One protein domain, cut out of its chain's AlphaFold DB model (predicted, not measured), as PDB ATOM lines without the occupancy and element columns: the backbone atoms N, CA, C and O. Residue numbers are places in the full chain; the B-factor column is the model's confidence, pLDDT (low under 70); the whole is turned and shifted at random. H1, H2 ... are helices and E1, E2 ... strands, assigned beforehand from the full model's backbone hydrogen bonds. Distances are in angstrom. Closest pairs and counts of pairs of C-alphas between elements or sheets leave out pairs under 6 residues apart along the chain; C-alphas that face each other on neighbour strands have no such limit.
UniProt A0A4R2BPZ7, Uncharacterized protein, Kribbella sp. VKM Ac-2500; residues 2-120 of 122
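AT A GLANCE: This is residues 2 to 120 of the 122 residues of an uncharacterized protein of Kribbella sp. VKM Ac-2500 (UniProt A0A4R2BPZ7). The domain is a small sandwich, two sheets face to face, with a helical arm at one end. The four-stranded sheet E2 E3 E4 E7 faces the smaller sheet E1 E5 E6; H2 leads from the far end of the arm to the sandwich, and H1 folds back beside H2, so that H1 and the loop of residues 9 to 23 lie away from the sheets. The printed part has 119 residues, with two named helices and seven named strands that follow along the chain as H1 H2 E1 E2 E3 E4 E5 E6 E7; the larger sheet, in the order E2 E3 E4 E7, is antiparallel, the smaller, in the order E1 E5 E6, is mixed, and the class is mixed, helices and strands. It is elongated, 51 by 31 by 21 A, and only just loose, close to compact, with a radius of gyration of the C-alphas of 16.5 A.

IN THESE COORDINATES: In the larger sheet, E2 is residues 59 to 66, 19.1 A long, and bends by 71 degrees at residue 63. E3 is residues 70 to 77, 23.2 A, and E4 is residues 80 to 88, 23.8 A, with a bend of 53 degrees at residue 83. E7, residues 113 to 115, ends at C-alpha 115, (-11.625, -26.724, -28.835). The smaller sheet has E1, residues 46 to 48, E5, residues 92 to 97, 16.2 A, and E6, residues 104 to 108, 12.6 A. H2, residues 24 to 38, is 22.2 A long and begins at C-alpha 24, (-46.274, -27.030, -16.069). H1, residues 2 to 8, is 10.2 A long and begins at C-alpha 2, (-32.933, -24.646, -7.426).

HOW THE PARTS SIT: E2 E3 E4 is a meander, each strand the antiparallel neighbour of the one before. The hairpin E2 and E3 has N 61 and O 74 at 2.9 A, and the hairpin E3 and E4 has N 73 and O 85 at 3.0 A. E7 is antiparallel to E4, with N 86 and O 114 at 2.9 A. This sheet is strongly twisted. Its strands stand at 22 degrees to those of the other sheet. There, E5 and E6 form a hairpin, with N 94 and O 106 at 2.8 A, and E1 is parallel to E5, with N 48 and O 97 at 2.8 A. H2 only grazes both sheets; its closest C-alphas to E2 are those of Ala 35 and Leu 64, 7.4 A. H1 and H2 are close but not clearly touching, Val 2 and Met 30 having the closest C-alphas at 7.8 A, at a shallow tilt of 28 degrees, opposite ways. Every O i to N i+4 pair is within hydrogen-bond range in H1, and 10 of 11 in H2.

THE WHOLE: The two C-alphas farthest apart, those of Asp 20 and Arg 107, are 51.4 A apart. The printed part has no cut. The link H1 to H2 is long, with 15 residues. The mean pLDDT of the printed part is 95.2, and no printed residue is under 70.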
ATOM      1  N   VAL A   2     -32.647 -23.222  -7.117       88.12
ATOM      2  CA  VAL A   2     -32.933 -24.646  -7.426       88.12
ATOM      3  C   VAL A   2     -33.354 -25.451  -6.190       88.12
ATOM      4  O   VAL A   2     -34.402 -26.087  -6.203       88.12
ATOM      5  N   ARG A   3     -32.602 -25.345  -5.082       89.62
ATOM      6  CA  ARG A   3     -32.933 -26.021  -3.813       89.62
ATOM      7  C   ARG A   3     -34.353 -25.711  -3.332       89.62
ATOM      8  O   ARG A   3     -35.101 -26.625  -3.032       89.62
ATOM      9  N   ASN A   4     -34.733 -24.434  -3.281       89.62
ATOM     10  CA  ASN A   4     -36.057 -24.037  -2.795       89.62
ATOM     11  C   ASN A   4     -37.180 -24.583  -3.685       89.62
ATOM     12  O   ASN A   4     -38.194 -25.045  -3.177       89.62
ATOM     13  N   TYR A   5     -36.986 -24.551  -5.004       89.62
ATOM     14  CA  TYR A   5     -37.952 -25.102  -5.946       89.62
ATOM     15  C   TYR A   5     -38.173 -26.601  -5.722       89.62
ATOM     16  O   TYR A   5     -39.310 -27.034  -5.567       89.62
ATOM     17  N   LEU A   6     -37.086 -27.371  -5.619       90.88
ATOM     18  CA  LEU A   6     -37.159 -28.818  -5.408       90.88
ATOM     19  C   LEU A   6     -37.679 -29.197  -4.016       90.88
ATOM     20  O   LEU A   6     -38.340 -30.215  -3.874       90.88
ATOM     21  N   SER A   7     -37.380 -28.407  -2.983       91.12
ATOM     22  CA  SER A   7     -37.778 -28.741  -1.611       91.12
ATOM     23  C   SER A   7     -39.198 -28.311  -1.257       91.12
ATOM     24  O   SER A   7     -39.800 -28.928  -0.387       91.12
ATOM     25  N   ASN A   8     -39.720 -27.250  -1.880       89.69
ATOM     26  CA  ASN A   8     -40.947 -26.604  -1.400       89.69
ATOM     27  C   ASN A   8     -42.038 -26.445  -2.460       89.69
ATOM     28  O   ASN A   8     -43.188 -26.210  -2.096       89.69
ATOM     29  N   LEU A   9     -41.700 -26.519  -3.751       90.38
ATOM     30  CA  LEU A   9     -42.609 -26.116  -4.829       90.38
ATOM     31  C   LEU A   9     -43.002 -27.256  -5.771       90.38
ATOM     32  O   LEU A   9     -43.805 -27.039  -6.674       90.38
ATOM     33  N   VAL A  10     -42.474 -28.462  -5.569       92.50
ATOM     34  CA  VAL A  10     -42.835 -29.656  -6.342       92.50
ATOM     35  C   VAL A  10     -43.454 -30.723  -5.442       92.50
ATOM     36  O   VAL A  10     -43.196 -30.766  -4.240       92.50
ATOM     37  N   SER A  11     -44.300 -31.570  -6.023       91.56
ATOM     38  CA  SER A  11     -44.798 -32.793  -5.375       91.56
ATOM     39  C   SER A  11     -43.775 -33.929  -5.507       91.56
ATOM     40  O   SER A  11     -42.796 -33.800  -6.241       91.56
ATOM     41  N   ASP A  12     -44.041 -35.086  -4.894       90.88
ATOM     42  CA  ASP A  12     -43.167 -36.273  -4.976       90.88
ATOM     43  C   ASP A  12     -42.932 -36.773  -6.415       90.88
ATOM     44  O   ASP A  12     -41.908 -37.382  -6.712       90.88
ATOM     45  N   ASN A  13     -43.853 -36.483  -7.339       92.38
ATOM     46  CA  ASN A  13     -43.712 -36.784  -8.769       92.38
ATOM     47  C   ASN A  13     -42.966 -35.691  -9.567       92.38
ATOM     48  O   ASN A  13     -42.982 -35.719 -10.795       92.38
ATOM     49  N   LEU A  14     -42.340 -34.726  -8.882       92.88
ATOM     50  CA  LEU A  14     -41.584 -33.589  -9.423       92.88
ATOM     51  C   LEU A  14     -42.406 -32.547 -10.197       92.88
ATOM     52  O   LEU A  14     -41.839 -31.600 -10.752       92.88
ATOM     53  N   LEU A  15     -43.733 -32.664 -10.215       92.94
ATOM     54  CA  LEU A  15     -44.595 -31.647 -10.805       92.94
ATOM     55  C   LEU A  15     -44.726 -30.449  -9.865       92.94
ATOM     56  O   LEU A  15     -45.010 -30.613  -8.673       92.94
ATOM     57  N   TYR A  16     -44.526 -29.249 -10.410       88.44
ATOM     58  CA  TYR A  16     -44.717 -28.003  -9.682       88.44
ATOM     59  C   TYR A  16     -46.177 -27.823  -9.281       88.44
ATOM     60  O   TYR A  16     -47.089 -28.130 -10.055       88.44
ATOM     61  N   ARG A  17     -46.395 -27.288  -8.079       86.88
ATOM     62  CA  ARG A  17     -47.731 -26.999  -7.567       86.88
ATOM     63  C   ARG A  17     -47.812 -25.648  -6.868       86.88
ATOM     64  O   ARG A  17     -46.899 -25.253  -6.142       86.88
ATOM     65  N   THR A  18     -48.973 -25.015  -6.989       81.44
ATOM     66  CA  THR A  18     -49.400 -23.913  -6.120       81.44
ATOM     67  C   THR A  18     -50.594 -24.396  -5.304       81.44
ATOM     68  O   THR A  18     -51.705 -24.511  -5.821       81.44
ATOM     69  N   GLY A  19     -50.370 -24.749  -4.036       82.50
ATOM     70  CA  GLY A  19     -51.352 -25.539  -3.285       82.50
ATOM     71  C   GLY A  19     -51.490 -26.933  -3.903       82.50
ATOM     72  O   GLY A  19     -50.480 -27.593  -4.129       82.50
ATOM     73  N   ASP A  20     -52.712 -27.367  -4.206       78.50
ATOM     74  CA  ASP A  20     -52.986 -28.687  -4.808       78.50
ATOM     75  C   ASP A  20     -53.128 -28.642  -6.342       78.50
ATOM     76  O   ASP A  20     -53.487 -29.634  -6.973       78.50
ATOM     77  N   ILE A  21     -52.851 -27.489  -6.963       87.62
ATOM     78  CA  ILE A  21     -52.993 -27.287  -8.410       87.62
ATOM     79  C   ILE A  21     -51.633 -27.437  -9.089       87.62
ATOM     80  O   ILE A  21     -50.694 -26.707  -8.778       87.62
ATOM     81  N   PHE A  22     -51.555 -28.351 -10.055       90.31
ATOM     82  CA  PHE A  22     -50.402 -28.529 -10.938       90.31
ATOM     83  C   PHE A  22     -50.295 -27.402 -11.977       90.31
ATOM     84  O   PHE A  22     -51.290 -27.055 -12.617       90.31
ATOM     85  N   GLN A  23     -49.079 -26.891 -12.207       91.75
ATOM     86  CA  GLN A  23     -48.774 -25.992 -13.327       91.75
ATOM     87  C   GLN A  23     -47.437 -26.366 -13.987       91.75
ATOM     88  O   GLN A  23     -46.417 -26.503 -13.320       91.75
ATOM     89  N   ILE A  24     -47.443 -26.547 -15.311       94.56
ATOM     90  CA  ILE A  24     -46.274 -27.030 -16.069       94.56
ATOM     91  C   ILE A  24     -45.246 -25.931 -16.380       94.56
ATOM     92  O   ILE A  24     -44.076 -26.219 -16.637       94.56
ATOM     93  N   ASP A  25     -45.670 -24.671 -16.371       92.88
ATOM     94  CA  ASP A  25     -44.852 -23.512 -16.732       92.88
ATOM     95  C   ASP A  25     -43.588 -23.397 -15.872       92.88
ATOM     96  O   ASP A  25     -42.498 -23.215 -16.411       92.88
ATOM     97  N   ALA A  26     -43.697 -23.587 -14.560       91.56
ATOM     98  CA  ALA A  26     -42.563 -23.514 -13.650       91.56
ATOM     99  C   ALA A  26     -41.574 -24.680 -13.834       91.56
ATOM    100  O   ALA A  26     -40.366 -24.471 -13.714       91.56
ATOM    101  N   ASN A  27     -42.043 -25.881 -14.199       94.12
ATOM    102  CA  ASN A  27     -41.164 -27.006 -14.542       94.12
ATOM    103  C   ASN A  27     -40.326 -26.700 -15.785       94.12
ATOM    104  O   ASN A  27     -39.105 -26.844 -15.753       94.12
ATOM    105  N   LEU A  28     -40.970 -26.232 -16.856       95.50
ATOM    106  CA  LEU A  28     -40.281 -25.861 -18.094       95.50
ATOM    107  C   LEU A  28     -39.365 -24.648 -17.879       95.50
ATOM    108  O   LEU A  28     -38.231 -24.625 -18.358       95.50
ATOM    109  N   GLY A  29     -39.831 -23.674 -17.095       95.00
ATOM    110  CA  GLY A  29     -39.062 -22.505 -16.691       95.00
ATOM    111  C   GLY A  29     -37.825 -22.872 -15.875       95.00
ATOM    112  O   GLY A  29     -36.770 -22.281 -16.086       95.00
ATOM    113  N   MET A  30     -37.903 -23.880 -14.999       94.62
ATOM    114  CA  MET A  30     -36.746 -24.355 -14.241       94.62
ATOM    115  C   MET A  30     -35.693 -24.986 -15.153       94.62
ATOM    116  O   MET A  30     -34.515 -24.675 -15.012       94.62
ATOM    117  N   THR A  31     -36.092 -25.817 -16.119       95.19
ATOM    118  CA  THR A  31     -35.153 -26.383 -17.101       95.19
ATOM    119  C   THR A  31     -34.466 -25.285 -17.915       95.19
ATOM    120  O   THR A  31     -33.242 -25.301 -18.046       95.19
ATOM    121  N   GLY A  32     -35.221 -24.296 -18.404       96.31
ATOM    122  CA  GLY A  32     -34.650 -23.134 -19.094       96.31
ATOM    123  C   GLY A  32     -33.718 -22.316 -18.194       96.31
ATOM    124  O   GLY A  32     -32.626 -21.944 -18.608       96.31
ATOM    125  N   GLY A  33     -34.102 -22.109 -16.933       95.94
ATOM    126  CA  GLY A  33     -33.282 -21.427 -15.936       95.94
ATOM    127  C   GLY A  33     -31.970 -22.157 -15.650       95.94
ATOM    128  O   GLY A  33     -30.929 -21.515 -15.576       95.94
ATOM    129  N   MET A  34     -31.987 -23.490 -15.548       96.12
ATOM    130  CA  MET A  34     -30.766 -24.291 -15.398       96.12
ATOM    131  C   MET A  34     -29.828 -24.132 -16.598       96.12
ATOM    132  O   MET A  34     -28.624 -24.001 -16.398       96.12
ATOM    133  N   ALA A  35     -30.362 -24.093 -17.822       97.62
ATOM    134  CA  ALA A  35     -29.557 -23.819 -19.009       97.62
ATOM    135  C   ALA A  35     -28.952 -22.403 -18.969       97.62
ATOM    136  O   ALA A  35     -27.750 -22.263 -19.174       97.62
ATOM    137  N   GLU A  36     -29.730 -21.374 -18.615       97.62
ATOM    138  CA  GLU A  36     -29.262 -19.975 -18.561       97.62
ATOM    139  C   GLU A  36     -28.246 -19.695 -17.433       97.62
ATOM    140  O   GLU A  36     -27.524 -18.695 -17.495       97.62
ATOM    141  N   LEU A  37     -28.138 -20.563 -16.415       97.19
ATOM    142  CA  LEU A  37     -27.024 -20.520 -15.453       97.19
ATOM    143  C   LEU A  37     -25.689 -20.913 -16.110       97.19
ATOM    144  O   LEU A  37     -24.635 -20.392 -15.736       97.19
ATOM    145  N   LEU A  38     -25.740 -21.833 -17.078       98.19
ATOM    146  CA  LEU A  38     -24.584 -22.501 -17.680       98.19
ATOM    147  C   LEU A  38     -24.185 -21.918 -19.042       98.19
ATOM    148  O   LEU A  38     -23.008 -21.964 -19.401       98.19
ATOM    149  N   ILE A  39     -25.131 -21.358 -19.794       98.38
ATOM    150  CA  ILE A  39     -24.882 -20.708 -21.078       98.38
ATOM    151  C   ILE A  39     -25.910 -19.609 -21.347       98.38
ATOM    152  O   ILE A  39     -27.103 -19.792 -21.138       98.38
ATOM    153  N   GLN A  40     -25.454 -18.469 -21.858       98.50
ATOM    154  CA  GLN A  40     -26.319 -17.378 -22.307       98.50
ATOM    155  C   GLN A  40     -25.922 -16.947 -23.713       98.50
ATOM    156  O   GLN A  40     -24.743 -16.859 -24.037       98.50
ATOM    157  N   SER A  41     -26.911 -16.657 -24.556       98.12
ATOM    158  CA  SER A  41     -26.678 -16.266 -25.956       98.12
ATOM    159  C   SER A  41     -27.700 -15.255 -26.471       98.12
ATOM    160  O   SER A  41     -28.023 -15.239 -27.651       98.12
ATOM    161  N   HIS A  42     -28.316 -14.475 -25.581       95.44
ATOM    162  CA  HIS A  42     -29.377 -13.518 -25.926       95.44
ATOM    163  C   HIS A  42     -28.853 -12.094 -26.191       95.44
ATOM    164  O   HIS A  42     -29.646 -11.192 -26.437       95.44
ATOM    165  N   THR A  43     -27.533 -11.902 -26.149       93.31
ATOM    166  CA  THR A  43     -26.838 -10.656 -26.515       93.31
ATOM    167  C   THR A  43     -25.883 -10.928 -27.680       93.31
ATOM    168  O   THR A  43     -25.831 -12.052 -28.174       93.31
ATOM    169  N   ASP A  44     -25.077  -9.942 -28.072       93.19
ATOM    170  CA  ASP A  44     -24.034 -10.119 -29.094       93.19
ATOM    171  C   ASP A  44     -22.882 -11.044 -28.649       93.19
ATOM    172  O   ASP A  44     -22.026 -11.400 -29.456       93.19
ATOM    173  N   VAL A  45     -22.843 -11.443 -27.370       97.50
ATOM    174  CA  VAL A  45     -21.827 -12.343 -26.806       97.50
ATOM    175  C   VAL A  45     -22.475 -13.617 -26.276       97.50
ATOM    176  O   VAL A  45     -23.426 -13.569 -25.490       97.50
ATOM    177  N   ILE A  46     -21.902 -14.758 -26.655       98.31
ATOM    178  CA  ILE A  46     -22.199 -16.067 -26.075       98.31
ATOM    179  C   ILE A  46     -21.332 -16.241 -24.833       98.31
ATOM    180  O   ILE A  46     -20.107 -16.191 -24.909       98.31
ATOM    181  N   ARG A  47     -21.964 -16.433 -23.680       98.19
ATOM    182  CA  ARG A  47     -21.286 -16.522 -22.387       98.19
ATOM    183  C   ARG A  47     -21.403 -17.934 -21.840       98.19
ATOM    184  O   ARG A  47     -22.521 -18.410 -21.648       98.19
ATOM    185  N   LEU A  48     -20.271 -18.574 -21.572       98.19
ATOM    186  CA  LEU A  48     -20.192 -19.879 -20.921       98.19
ATOM    187  C   LEU A  48     -20.039 -19.685 -19.410       98.19
ATOM    188  O   LEU A  48     -19.284 -18.822 -18.966       98.19
ATOM    189  N   LEU A  49     -20.762 -20.494 -18.637       97.44
ATOM    190  CA  LEU A  49     -20.810 -20.461 -17.173       97.44
ATOM    191  C   LEU A  49     -21.088 -19.056 -16.580       97.44
ATOM    192  O   LEU A  49     -20.467 -18.684 -15.584       97.44
ATOM    193  N   PRO A  50     -22.013 -18.252 -17.152       96.75
ATOM    194  CA  PRO A  50     -22.184 -16.845 -16.775       96.75
ATOM    195  C   PRO A  50     -22.711 -16.643 -15.351       96.75
ATOM    196  O   PRO A  50     -22.535 -15.568 -14.782       96.75
ATOM    197  N   ALA A  51     -23.389 -17.646 -14.791       96.62
ATOM    198  CA  ALA A  51     -23.964 -17.600 -13.454       96.62
ATOM    199  C   ALA A  51     -23.820 -18.956 -12.743       96.62
ATOM    200  O   ALA A  51     -24.754 -19.412 -12.082       96.62
ATOM    201  N   LEU A  52     -22.659 -19.611 -12.897       96.38
ATOM    202  CA  LEU A  52     -22.367 -20.892 -12.250       96.38
ATOM    203  C   LEU A  52     -22.565 -20.780 -10.723       96.38
ATOM    204  O   LEU A  52     -21.892 -19.967 -10.083       96.38
ATOM    205  N   PRO A  53     -23.470 -21.572 -10.115       95.50
ATOM    206  CA  PRO A  53     -23.648 -21.576  -8.669       95.50
ATOM    207  C   PRO A  53     -22.376 -22.022  -7.942       95.50
ATOM    208  O   PRO A  53     -21.741 -22.996  -8.339       95.50
ATOM    209  N   ALA A  54     -22.044 -21.364  -6.830       94.19
ATOM    210  CA  ALA A  54     -20.876 -21.722  -6.019       94.19
ATOM    211  C   ALA A  54     -20.973 -23.145  -5.431       94.19
ATOM    212  O   ALA A  54     -19.962 -23.768  -5.125       94.19
ATOM    213  N   GLU A  55     -22.189 -23.676  -5.290       95.50
ATOM    214  CA  GLU A  55     -22.449 -25.043  -4.842       95.50
ATOM    215  C   GLU A  55     -22.167 -26.112  -5.910       95.50
ATOM    216  O   GLU A  55     -22.241 -27.300  -5.593       95.50
ATOM    217  N   TRP A  56     -21.860 -25.723  -7.153       96.06
ATOM    218  CA  TRP A  56     -21.485 -26.618  -8.254       96.06
ATOM    219  C   TRP A  56     -20.010 -26.404  -8.633       96.06
ATOM    220  O   TRP A  56     -19.727 -25.914  -9.727       96.06
ATOM    221  N   PRO A  57     -19.052 -26.737  -7.746       96.44
ATOM    222  CA  PRO A  57     -17.634 -26.487  -8.000       96.44
ATOM    223  C   PRO A  57     -17.098 -27.306  -9.175       96.44
ATOM    224  O   PRO A  57     -16.200 -26.845  -9.868       96.44
ATOM    225  N   ASP A  58     -17.669 -28.480  -9.431       98.38
ATOM    226  CA  ASP A  58     -17.237 -29.389 -10.483       98.38
ATOM    227  C   ASP A  58     -18.448 -29.858 -11.285       98.38
ATOM    228  O   ASP A  58     -19.530 -30.087 -10.730       98.38
ATOM    229  N   GLY A  59     -18.273 -30.017 -12.592       98.19
ATOM    230  CA  GLY A  59     -19.338 -30.515 -13.445       98.19
ATOM    231  C   GLY A  59     -19.032 -30.424 -14.928       98.19
ATOM    232  O   GLY A  59     -17.946 -30.035 -15.357       98.19
ATOM    233  N   SER A  60     -20.016 -30.834 -15.721       98.56
ATOM    234  CA  SER A  60     -20.000 -30.672 -17.168       98.56
ATOM    235  C   SER A  60     -21.416 -30.604 -17.726       98.56
ATOM    236  O   SER A  60     -22.376 -31.047 -17.089       98.56
ATOM    237  N   TYR A  61     -21.542 -30.070 -18.934       98.50
ATOM    238  CA  TYR A  61     -22.724 -30.224 -19.771       98.50
ATOM    239  C   TYR A  61     -22.306 -30.563 -21.198       98.50
ATOM    240  O   TYR A  61     -21.203 -30.224 -21.623       98.50
ATOM    241  N   HIS A  62     -23.208 -31.215 -21.929       98.44
ATOM    242  CA  HIS A  62     -22.999 -31.582 -23.326       98.44
ATOM    243  C   HIS A  62     -24.226 -31.202 -24.157       98.44
ATOM    244  O   HIS A  62     -25.363 -31.413 -23.724       98.44
ATOM    245  N   GLY A  63     -23.997 -30.642 -25.341       97.94
ATOM    246  CA  GLY A  63     -25.020 -30.340 -26.339       97.94
ATOM    247  C   GLY A  63     -25.929 -29.151 -26.022       97.94
ATOM    248  O   GLY A  63     -26.978 -29.017 -26.657       97.94
ATOM    249  N   LEU A  64     -25.577 -28.273 -25.070       98.50
ATOM    250  CA  LEU A  64     -26.365 -27.054 -24.862       98.50
ATOM    251  C   LEU A  64     -26.201 -26.122 -26.062       98.50
ATOM    252  O   LEU A  64     -25.091 -25.871 -26.530       98.50
ATOM    253  N   ARG A  65     -27.326 -25.604 -26.564       98.19
ATOM    254  CA  ARG A  65     -27.348 -24.792 -27.784       98.19
ATOM    255  C   ARG A  65     -27.308 -23.301 -27.484       98.19
ATOM    256  O   ARG A  65     -27.961 -22.819 -26.560       98.19
ATOM    257  N   ALA A  66     -26.607 -22.570 -28.338       98.12
ATOM    258  CA  ALA A  66     -26.596 -21.115 -28.379       98.12
ATOM    259  C   ALA A  66     -27.178 -20.600 -29.705       98.12
ATOM    260  O   ALA A  66     -27.203 -21.300 -30.725       98.12
ATOM    261  N   ARG A  67     -27.655 -19.348 -29.698       97.56
ATOM    262  CA  ARG A  67     -28.084 -18.658 -30.924       97.56
ATOM    263  C   ARG A  67     -26.948 -18.630 -31.953       97.56
ATOM    264  O   ARG A  67     -25.778 -18.577 -31.592       97.56
ATOM    265  N   GLY A  68     -27.315 -18.660 -33.234       95.44
ATOM    266  CA  GLY A  68     -26.358 -18.757 -34.341       95.44
ATOM    267  C   GLY A  68     -26.053 -20.188 -34.796       95.44
ATOM    268  O   GLY A  68     -25.234 -20.362 -35.687       95.44
ATOM    269  N   GLY A  69     -26.732 -21.195 -34.232       97.44
ATOM    270  CA  GLY A  69     -26.543 -22.595 -34.626       97.44
ATOM    271  C   GLY A  69     -25.268 -23.191 -34.039       97.44
ATOM    272  O   GLY A  69     -24.543 -23.885 -34.738       97.44
ATOM    273  N   LEU A  70     -24.973 -22.883 -32.773       98.50
ATOM    274  CA  LEU A  70     -23.829 -23.448 -32.062       98.50
ATOM    275  C   LEU A  70     -24.295 -24.417 -30.977       98.50
ATOM    276  O   LEU A  70     -25.321 -24.185 -30.332       98.50
ATOM    277  N   SER A  71     -23.507 -25.460 -30.744       98.62
ATOM    278  CA  SER A  71     -23.659 -26.381 -29.616       98.62
ATOM    279  C   SER A  71     -22.358 -26.438 -28.827       98.62
ATOM    280  O   SER A  71     -21.283 -26.421 -29.426       98.62
ATOM    281  N   PHE A  72     -22.458 -26.490 -27.502       98.69
ATOM    282  CA  PHE A  72     -21.311 -26.471 -26.603       98.69
ATOM    283  C   PHE A  72     -21.283 -27.692 -25.692       98.69
ATOM    284  O   PHE A  72     -22.299 -28.052 -25.086       98.69
ATOM    285  N   ASP A  73     -20.080 -28.237 -25.545       98.75
ATOM    286  CA  ASP A  73     -19.710 -29.184 -24.504       98.75
ATOM    287  C   ASP A  73     -18.688 -28.492 -23.600       98.75
ATOM    288  O   ASP A  73     -17.669 -27.987 -24.078       98.75
ATOM    289  N   VAL A  74     -18.971 -28.407 -22.303       98.62
ATOM    290  CA  VAL A  74     -18.143 -27.656 -21.349       98.62
ATOM    291  C   VAL A  74     -17.965 -28.459 -20.077       98.62
ATOM    292  O   VAL A  74     -18.921 -29.043 -19.567       98.62
ATOM    293  N   ALA A  75     -16.753 -28.432 -19.532       98.56
ATOM    294  CA  ALA A  75     -16.433 -28.955 -18.212       98.56
ATOM    295  C   ALA A  75     -15.781 -27.875 -17.347       98.56
ATOM    296  O   ALA A  75     -15.144 -26.943 -17.851       98.56
ATOM    297  N   TRP A  76     -15.954 -28.002 -16.036       98.06
ATOM    298  CA  TRP A  76     -15.341 -27.122 -15.054       98.06
ATOM    299  C   TRP A  76     -14.946 -27.889 -13.793       98.06
ATOM    300  O   TRP A  76     -15.533 -28.923 -13.461       98.06
ATOM    301  N   SER A  77     -13.947 -27.364 -13.090       97.69
ATOM    302  CA  SER A  77     -13.518 -27.847 -11.780       97.69
ATOM    303  C   SER A  77     -13.082 -26.690 -10.892       97.69
ATOM    304  O   SER A  77     -12.535 -25.699 -11.375       97.69
ATOM    305  N   ALA A  78     -13.363 -26.791  -9.592       95.25
ATOM    306  CA  ALA A  78     -13.180 -25.708  -8.623       95.25
ATOM    307  C   ALA A  78     -13.760 -24.345  -9.083       95.25
ATOM    308  O   ALA A  78     -13.210 -23.285  -8.785       95.25
ATOM    309  N   GLY A  79     -14.872 -24.367  -9.828       92.56
ATOM    310  CA  GLY A  79     -15.530 -23.185 -10.396       92.56
ATOM    311  C   GLY A  79     -14.828 -22.566 -11.612       92.56
ATOM    312  O   GLY A  79     -15.283 -21.536 -12.108       92.56
ATOM    313  N   ALA A  80     -13.743 -23.170 -12.102       93.56
ATOM    314  CA  ALA A  80     -12.993 -22.725 -13.271       93.56
ATOM    315  C   ALA A  80     -13.254 -23.633 -14.478       93.56
ATOM    316  O   ALA A  80     -13.363 -24.850 -14.340       93.56
ATOM    317  N   LEU A  81     -13.347 -23.033 -15.664       96.31
ATOM    318  CA  LEU A  81     -13.507 -23.757 -16.923       96.31
ATOM    319  C   LEU A  81     -12.266 -24.620 -17.186       96.31
ATOM    320  O   LEU A  81     -11.150 -24.133 -17.054       96.31
ATOM    321  N   THR A  82     -12.462 -25.887 -17.540       97.50
ATOM    322  CA  THR A  82     -11.373 -26.844 -17.817       97.50
ATOM    323  C   THR A  82     -11.472 -27.481 -19.196       97.50
ATOM    324  O   THR A  82     -10.494 -28.046 -19.673       97.50
ATOM    325  N   ALA A  83     -12.638 -27.402 -19.840       98.19
ATOM    326  CA  ALA A  83     -12.815 -27.762 -21.238       98.19
ATOM    327  C   ALA A  83     -13.953 -26.942 -21.850       98.19
ATOM    328  O   ALA A  83     -14.980 -26.735 -21.198       98.19
ATOM    329  N   ALA A  84     -13.797 -26.516 -23.101       98.38
ATOM    330  CA  ALA A  84     -14.864 -25.901 -23.879       98.38
ATOM    331  C   ALA A  84     -14.734 -26.240 -25.364       98.38
ATOM    332  O   ALA A  84     -13.869 -25.713 -26.057       98.38
ATOM    333  N   THR A  85     -15.655 -27.056 -25.860       98.75
ATOM    334  CA  THR A  85     -15.745 -27.424 -27.273       98.75
ATOM    335  C   THR A  85     -16.996 -26.808 -27.872       98.75
ATOM    336  O   THR A  85     -18.084 -26.920 -27.308       98.75
ATOM    337  N   VAL A  86     -16.848 -26.174 -29.032       98.69
ATOM    338  CA  VAL A  86     -17.963 -25.649 -29.822       98.69
ATOM    339  C   VAL A  86     -18.102 -26.438 -31.114       98.69
ATOM    340  O   VAL A  86     -17.107 -26.725 -31.772       98.69
ATOM    341  N   THR A  87     -19.338 -26.741 -31.501       98.75
ATOM    342  CA  THR A  87     -19.682 -27.255 -32.830       98.75
ATOM    343  C   THR A  87     -20.624 -26.276 -33.517       98.75
ATOM    344  O   THR A  87     -21.626 -25.871 -32.921       98.75
ATOM    345  N   ALA A  88     -20.305 -25.890 -34.752       98.56
ATOM    346  CA  ALA A  88     -21.096 -24.953 -35.541       98.56
ATOM    347  C   ALA A  88     -21.912 -25.663 -36.627       98.56
ATOM    348  O   ALA A  88     -21.364 -26.361 -37.469       98.56
ATOM    349  N   ASP A  89     -23.219 -25.422 -36.671       98.38
ATOM    350  CA  ASP A  89     -24.098 -25.921 -37.738       98.38
ATOM    351  C   ASP A  89     -23.946 -25.097 -39.030       98.38
ATOM    352  O   ASP A  89     -24.233 -25.567 -40.134       98.38
ATOM    353  N   HIS A  90     -23.487 -23.848 -38.900       96.69
ATOM    354  CA  HIS A  90     -23.320 -22.892 -39.990       96.69
ATOM    355  C   HIS A  90     -22.005 -22.131 -39.854       96.69
ATOM    356  O   HIS A  90     -21.566 -21.827 -38.746       96.69
ATOM    357  N   ALA A  91     -21.415 -21.766 -40.992       97.88
ATOM    358  CA  ALA A  91     -20.235 -20.919 -41.001       97.88
ATOM    359  C   ALA A  91     -20.574 -19.507 -40.497       97.88
ATOM    360  O   ALA A  91     -21.630 -18.953 -40.823       97.88
ATOM    361  N   GLY A  92     -19.676 -18.902 -39.726       97.38
ATOM    362  CA  GLY A  92     -19.917 -17.585 -39.151       97.38
ATOM    363  C   GLY A  92     -18.785 -17.066 -38.278       97.38
ATOM    364  O   GLY A  92     -17.823 -17.769 -37.969       97.38
ATOM    365  N   ALA A  93     -18.912 -15.800 -37.889       97.69
ATOM    366  CA  ALA A  93     -18.083 -15.181 -36.868       97.69
ATOM    367  C   ALA A  93     -18.911 -15.023 -35.592       97.69
ATOM    368  O   ALA A  93     -19.998 -14.447 -35.626       97.69
ATOM    369  N   PHE A  94     -18.385 -15.518 -34.479       97.88
ATOM    370  CA  PHE A  94     -19.081 -15.573 -33.202       97.88
ATOM    371  C   PHE A  94     -18.223 -14.946 -32.114       97.88
ATOM    372  O   PHE A  94     -17.004 -15.128 -32.092       97.88
ATOM    373  N   THR A  95     -18.859 -14.222 -31.200       98.12
ATOM    374  CA  THR A  95     -18.188 -13.662 -30.027       98.12
ATOM    375  C   THR A  95     -18.526 -14.506 -28.806       98.12
ATOM    376  O   THR A  95     -19.695 -14.653 -28.456       98.12
ATOM    377  N   ILE A  96     -17.505 -15.084 -28.176       98.19
ATOM    378  CA  ILE A  96     -17.644 -16.074 -27.101       98.19
ATOM    379  C   ILE A  96     -16.811 -15.621 -25.899       98.19
ATOM    380  O   ILE A  96     -15.715 -15.099 -26.074       98.19
ATOM    381  N   SER A  97     -17.304 -15.810 -24.679       97.50
ATOM    382  CA  SER A  97     -16.541 -15.591 -23.445       97.50
ATOM    383  C   SER A  97     -16.771 -16.721 -22.445       97.50
ATOM    384  O   SER A  97     -17.911 -17.129 -22.226       97.50
ATOM    385  N   GLY A  98     -15.709 -17.170 -21.787       95.06
ATOM    386  CA  GLY A  98     -15.767 -17.966 -20.567       95.06
ATOM    387  C   GLY A  98     -16.105 -17.115 -19.332       95.06
ATOM    388  O   GLY A  98     -16.290 -15.899 -19.448       95.06
ATOM    389  N   PRO A  99     -16.160 -17.732 -18.140       90.50
ATOM    390  CA  PRO A  99     -16.606 -17.068 -16.911       90.50
ATOM    391  C   PRO A  99     -15.697 -15.919 -16.444       90.50
ATOM    392  O   PRO A  99     -16.189 -14.931 -15.900       90.50
ATOM    393  N   THR A 100     -14.381 -16.011 -16.669       86.88
ATOM    394  CA  THR A 100     -13.394 -14.984 -16.265       86.88
ATOM    395  C   THR A 100     -12.621 -14.379 -17.439       86.88
ATOM    396  O   THR A 100     -11.938 -13.364 -17.279       86.88
ATOM    397  N   SER A 101     -12.725 -14.972 -18.630       85.50
ATOM    398  CA  SER A 101     -12.021 -14.517 -19.830       85.50
ATOM    399  C   SER A 101     -12.670 -13.279 -20.449       85.50
ATOM    400  O   SER A 101     -13.885 -13.082 -20.370       85.50
ATOM    401  N   ARG A 102     -11.879 -12.492 -21.182       92.19
ATOM    402  CA  ARG A 102     -12.435 -11.512 -22.124       92.19
ATOM    403  C   ARG A 102     -13.119 -12.235 -23.281       92.19
ATOM    404  O   ARG A 102     -12.738 -13.342 -23.636       92.19
ATOM    405  N   ALA A 103     -14.100 -11.577 -23.891       96.44
ATOM    406  CA  ALA A 103     -14.725 -12.106 -25.091       96.44
ATOM    407  C   ALA A 103     -13.715 -12.199 -26.248       96.44
ATOM    408  O   ALA A 103     -12.964 -11.253 -26.503       96.44
ATOM    409  N   ILE A 104     -13.734 -13.323 -26.954       96.81
ATOM    410  CA  ILE A 104     -12.933 -13.611 -28.144       96.81
ATOM    411  C   ILE A 104     -13.843 -13.676 -29.371       96.81
ATOM    412  O   ILE A 104     -15.016 -14.025 -29.265       96.81
ATOM    413  N   SER A 105     -13.305 -13.346 -30.544       97.44
ATOM    414  CA  SER A 105     -14.004 -13.540 -31.817       97.44
ATOM    415  C   SER A 105     -13.454 -14.773 -32.519       97.44
ATOM    416  O   SER A 105     -12.259 -14.839 -32.800       97.44
ATOM    417  N   VAL A 106     -14.327 -15.725 -32.828       97.19
ATOM    418  CA  VAL A 106     -13.975 -16.996 -33.463       97.19
ATOM    419  C   VAL A 106     -14.712 -17.103 -34.788       97.19
ATOM    420  O   VAL A 106     -15.923 -16.900 -34.848       97.19
ATOM    421  N   ARG A 107     -13.982 -17.415 -35.862       98.12
ATOM    422  CA  ARG A 107     -14.584 -17.828 -37.135       98.12
ATOM    423  C   ARG A 107     -14.626 -19.344 -37.203       98.12
ATOM    424  O   ARG A 107     -13.580 -19.969 -37.011       98.12
ATOM    425  N   LEU A 108     -15.810 -19.884 -37.461       98.31
ATOM    426  CA  LEU A 108     -16.072 -21.314 -37.583       98.31
ATOM    427  C   LEU A 108     -16.681 -21.599 -38.953       98.31
ATOM    428  O   LEU A 108     -17.453 -20.782 -39.462       98.31
ATOM    429  N   GLU A 109     -16.345 -22.749 -39.522       98.44
ATOM    430  CA  GLU A 109     -16.989 -23.291 -40.718       98.44
ATOM    431  C   GLU A 109     -18.190 -24.180 -40.354       98.44
ATOM    432  O   GLU A 109     -18.338 -24.642 -39.222       98.44
ATOM    433  N   ALA A 110     -19.079 -24.431 -41.316       98.00
ATOM    434  CA  ALA A 110     -20.222 -25.313 -41.093       98.00
ATOM    435  C   ALA A 110     -19.765 -26.760 -40.830       98.00
ATOM    436  O   ALA A 110     -18.977 -27.321 -41.591       98.00
ATOM    437  N   GLY A 111     -20.290 -27.369 -39.769       97.69
ATOM    438  CA  GLY A 111     -19.896 -28.688 -39.278       97.69
ATOM    439  C   GLY A 111     -18.565 -28.704 -38.524       97.69
ATOM    440  O   GLY A 111     -18.125 -29.777 -38.117       97.69
ATOM    441  N   GLU A 112     -17.905 -27.555 -38.345       98.31
ATOM    442  CA  GLU A 112     -16.645 -27.495 -37.616       98.31
ATOM    443  C   GLU A 112     -16.873 -27.687 -36.114       98.31
ATOM    444  O   GLU A 112     -17.699 -27.004 -35.503       98.31
ATOM    445  N   THR A 113     -16.068 -28.567 -35.522       98.56
ATOM    446  CA  THR A 113     -15.886 -28.677 -34.076       98.56
ATOM    447  C   THR A 113     -14.517 -28.116 -33.707       98.56
ATOM    448  O   THR A 113     -13.505 -28.536 -34.272       98.56
ATOM    449  N   ARG A 114     -14.468 -27.185 -32.750       98.44
ATOM    450  CA  ARG A 114     -13.231 -26.548 -32.285       98.44
ATOM    451  C   ARG A 114     -13.153 -26.541 -30.761       98.44
ATOM    452  O   ARG A 114     -14.122 -26.192 -30.090       98.44
ATOM    453  N   ASP A 115     -11.987 -26.908 -30.240       98.19
ATOM    454  CA  ASP A 115     -11.625 -26.724 -28.835       98.19
ATOM    455  C   ASP A 115     -11.209 -25.262 -28.610       98.19
ATOM    456  O   ASP A 115     -10.387 -24.736 -29.359       98.19
ATOM    457  N   LEU A 116     -11.821 -24.606 -27.625       97.38
ATOM    458  CA  LEU A 116     -11.594 -23.211 -27.238       97.38
ATOM    459  C   LEU A 116     -11.085 -23.083 -25.796       97.38
ATOM    460  O   LEU A 116     -11.132 -21.996 -25.214       97.38
ATOM    461  N   THR A 117     -10.662 -24.185 -25.178       96.25
ATOM    462  CA  THR A 117     -10.313 -24.232 -23.752       96.25
ATOM    463  C   THR A 117      -9.247 -23.194 -23.402       96.25
ATOM    464  O   THR A 117      -9.450 -22.380 -22.500       96.25
ATOM    465  N   SER A 118      -8.156 -23.148 -24.171       92.75
ATOM    466  CA  SER A 118      -7.030 -22.244 -23.907       92.75
ATOM    467  C   SER A 118      -7.382 -20.764 -24.094       92.75
ATOM    468  O   SER A 118      -6.880 -19.889 -23.390       92.75
ATOM    469  N   GLU A 119      -8.290 -20.464 -25.021       92.31
ATOM    470  CA  GLU A 119      -8.716 -19.111 -25.354       92.31
ATOM    471  C   GLU A 119      -9.744 -18.558 -24.360       92.31
ATOM    472  O   GLU A 119      -9.882 -17.340 -24.223       92.31
ATOM    473  N   LEU A 120     -10.450 -19.444 -23.651       92.75
ATOM    474  CA  LEU A 120     -11.483 -19.103 -22.669       92.75
ATOM    475  C   LEU A 120     -11.003 -19.220 -21.214       92.75
ATOM    476  O   LEU A 120     -11.808 -19.061 -20.291       92.75
TER     477      LEU A 120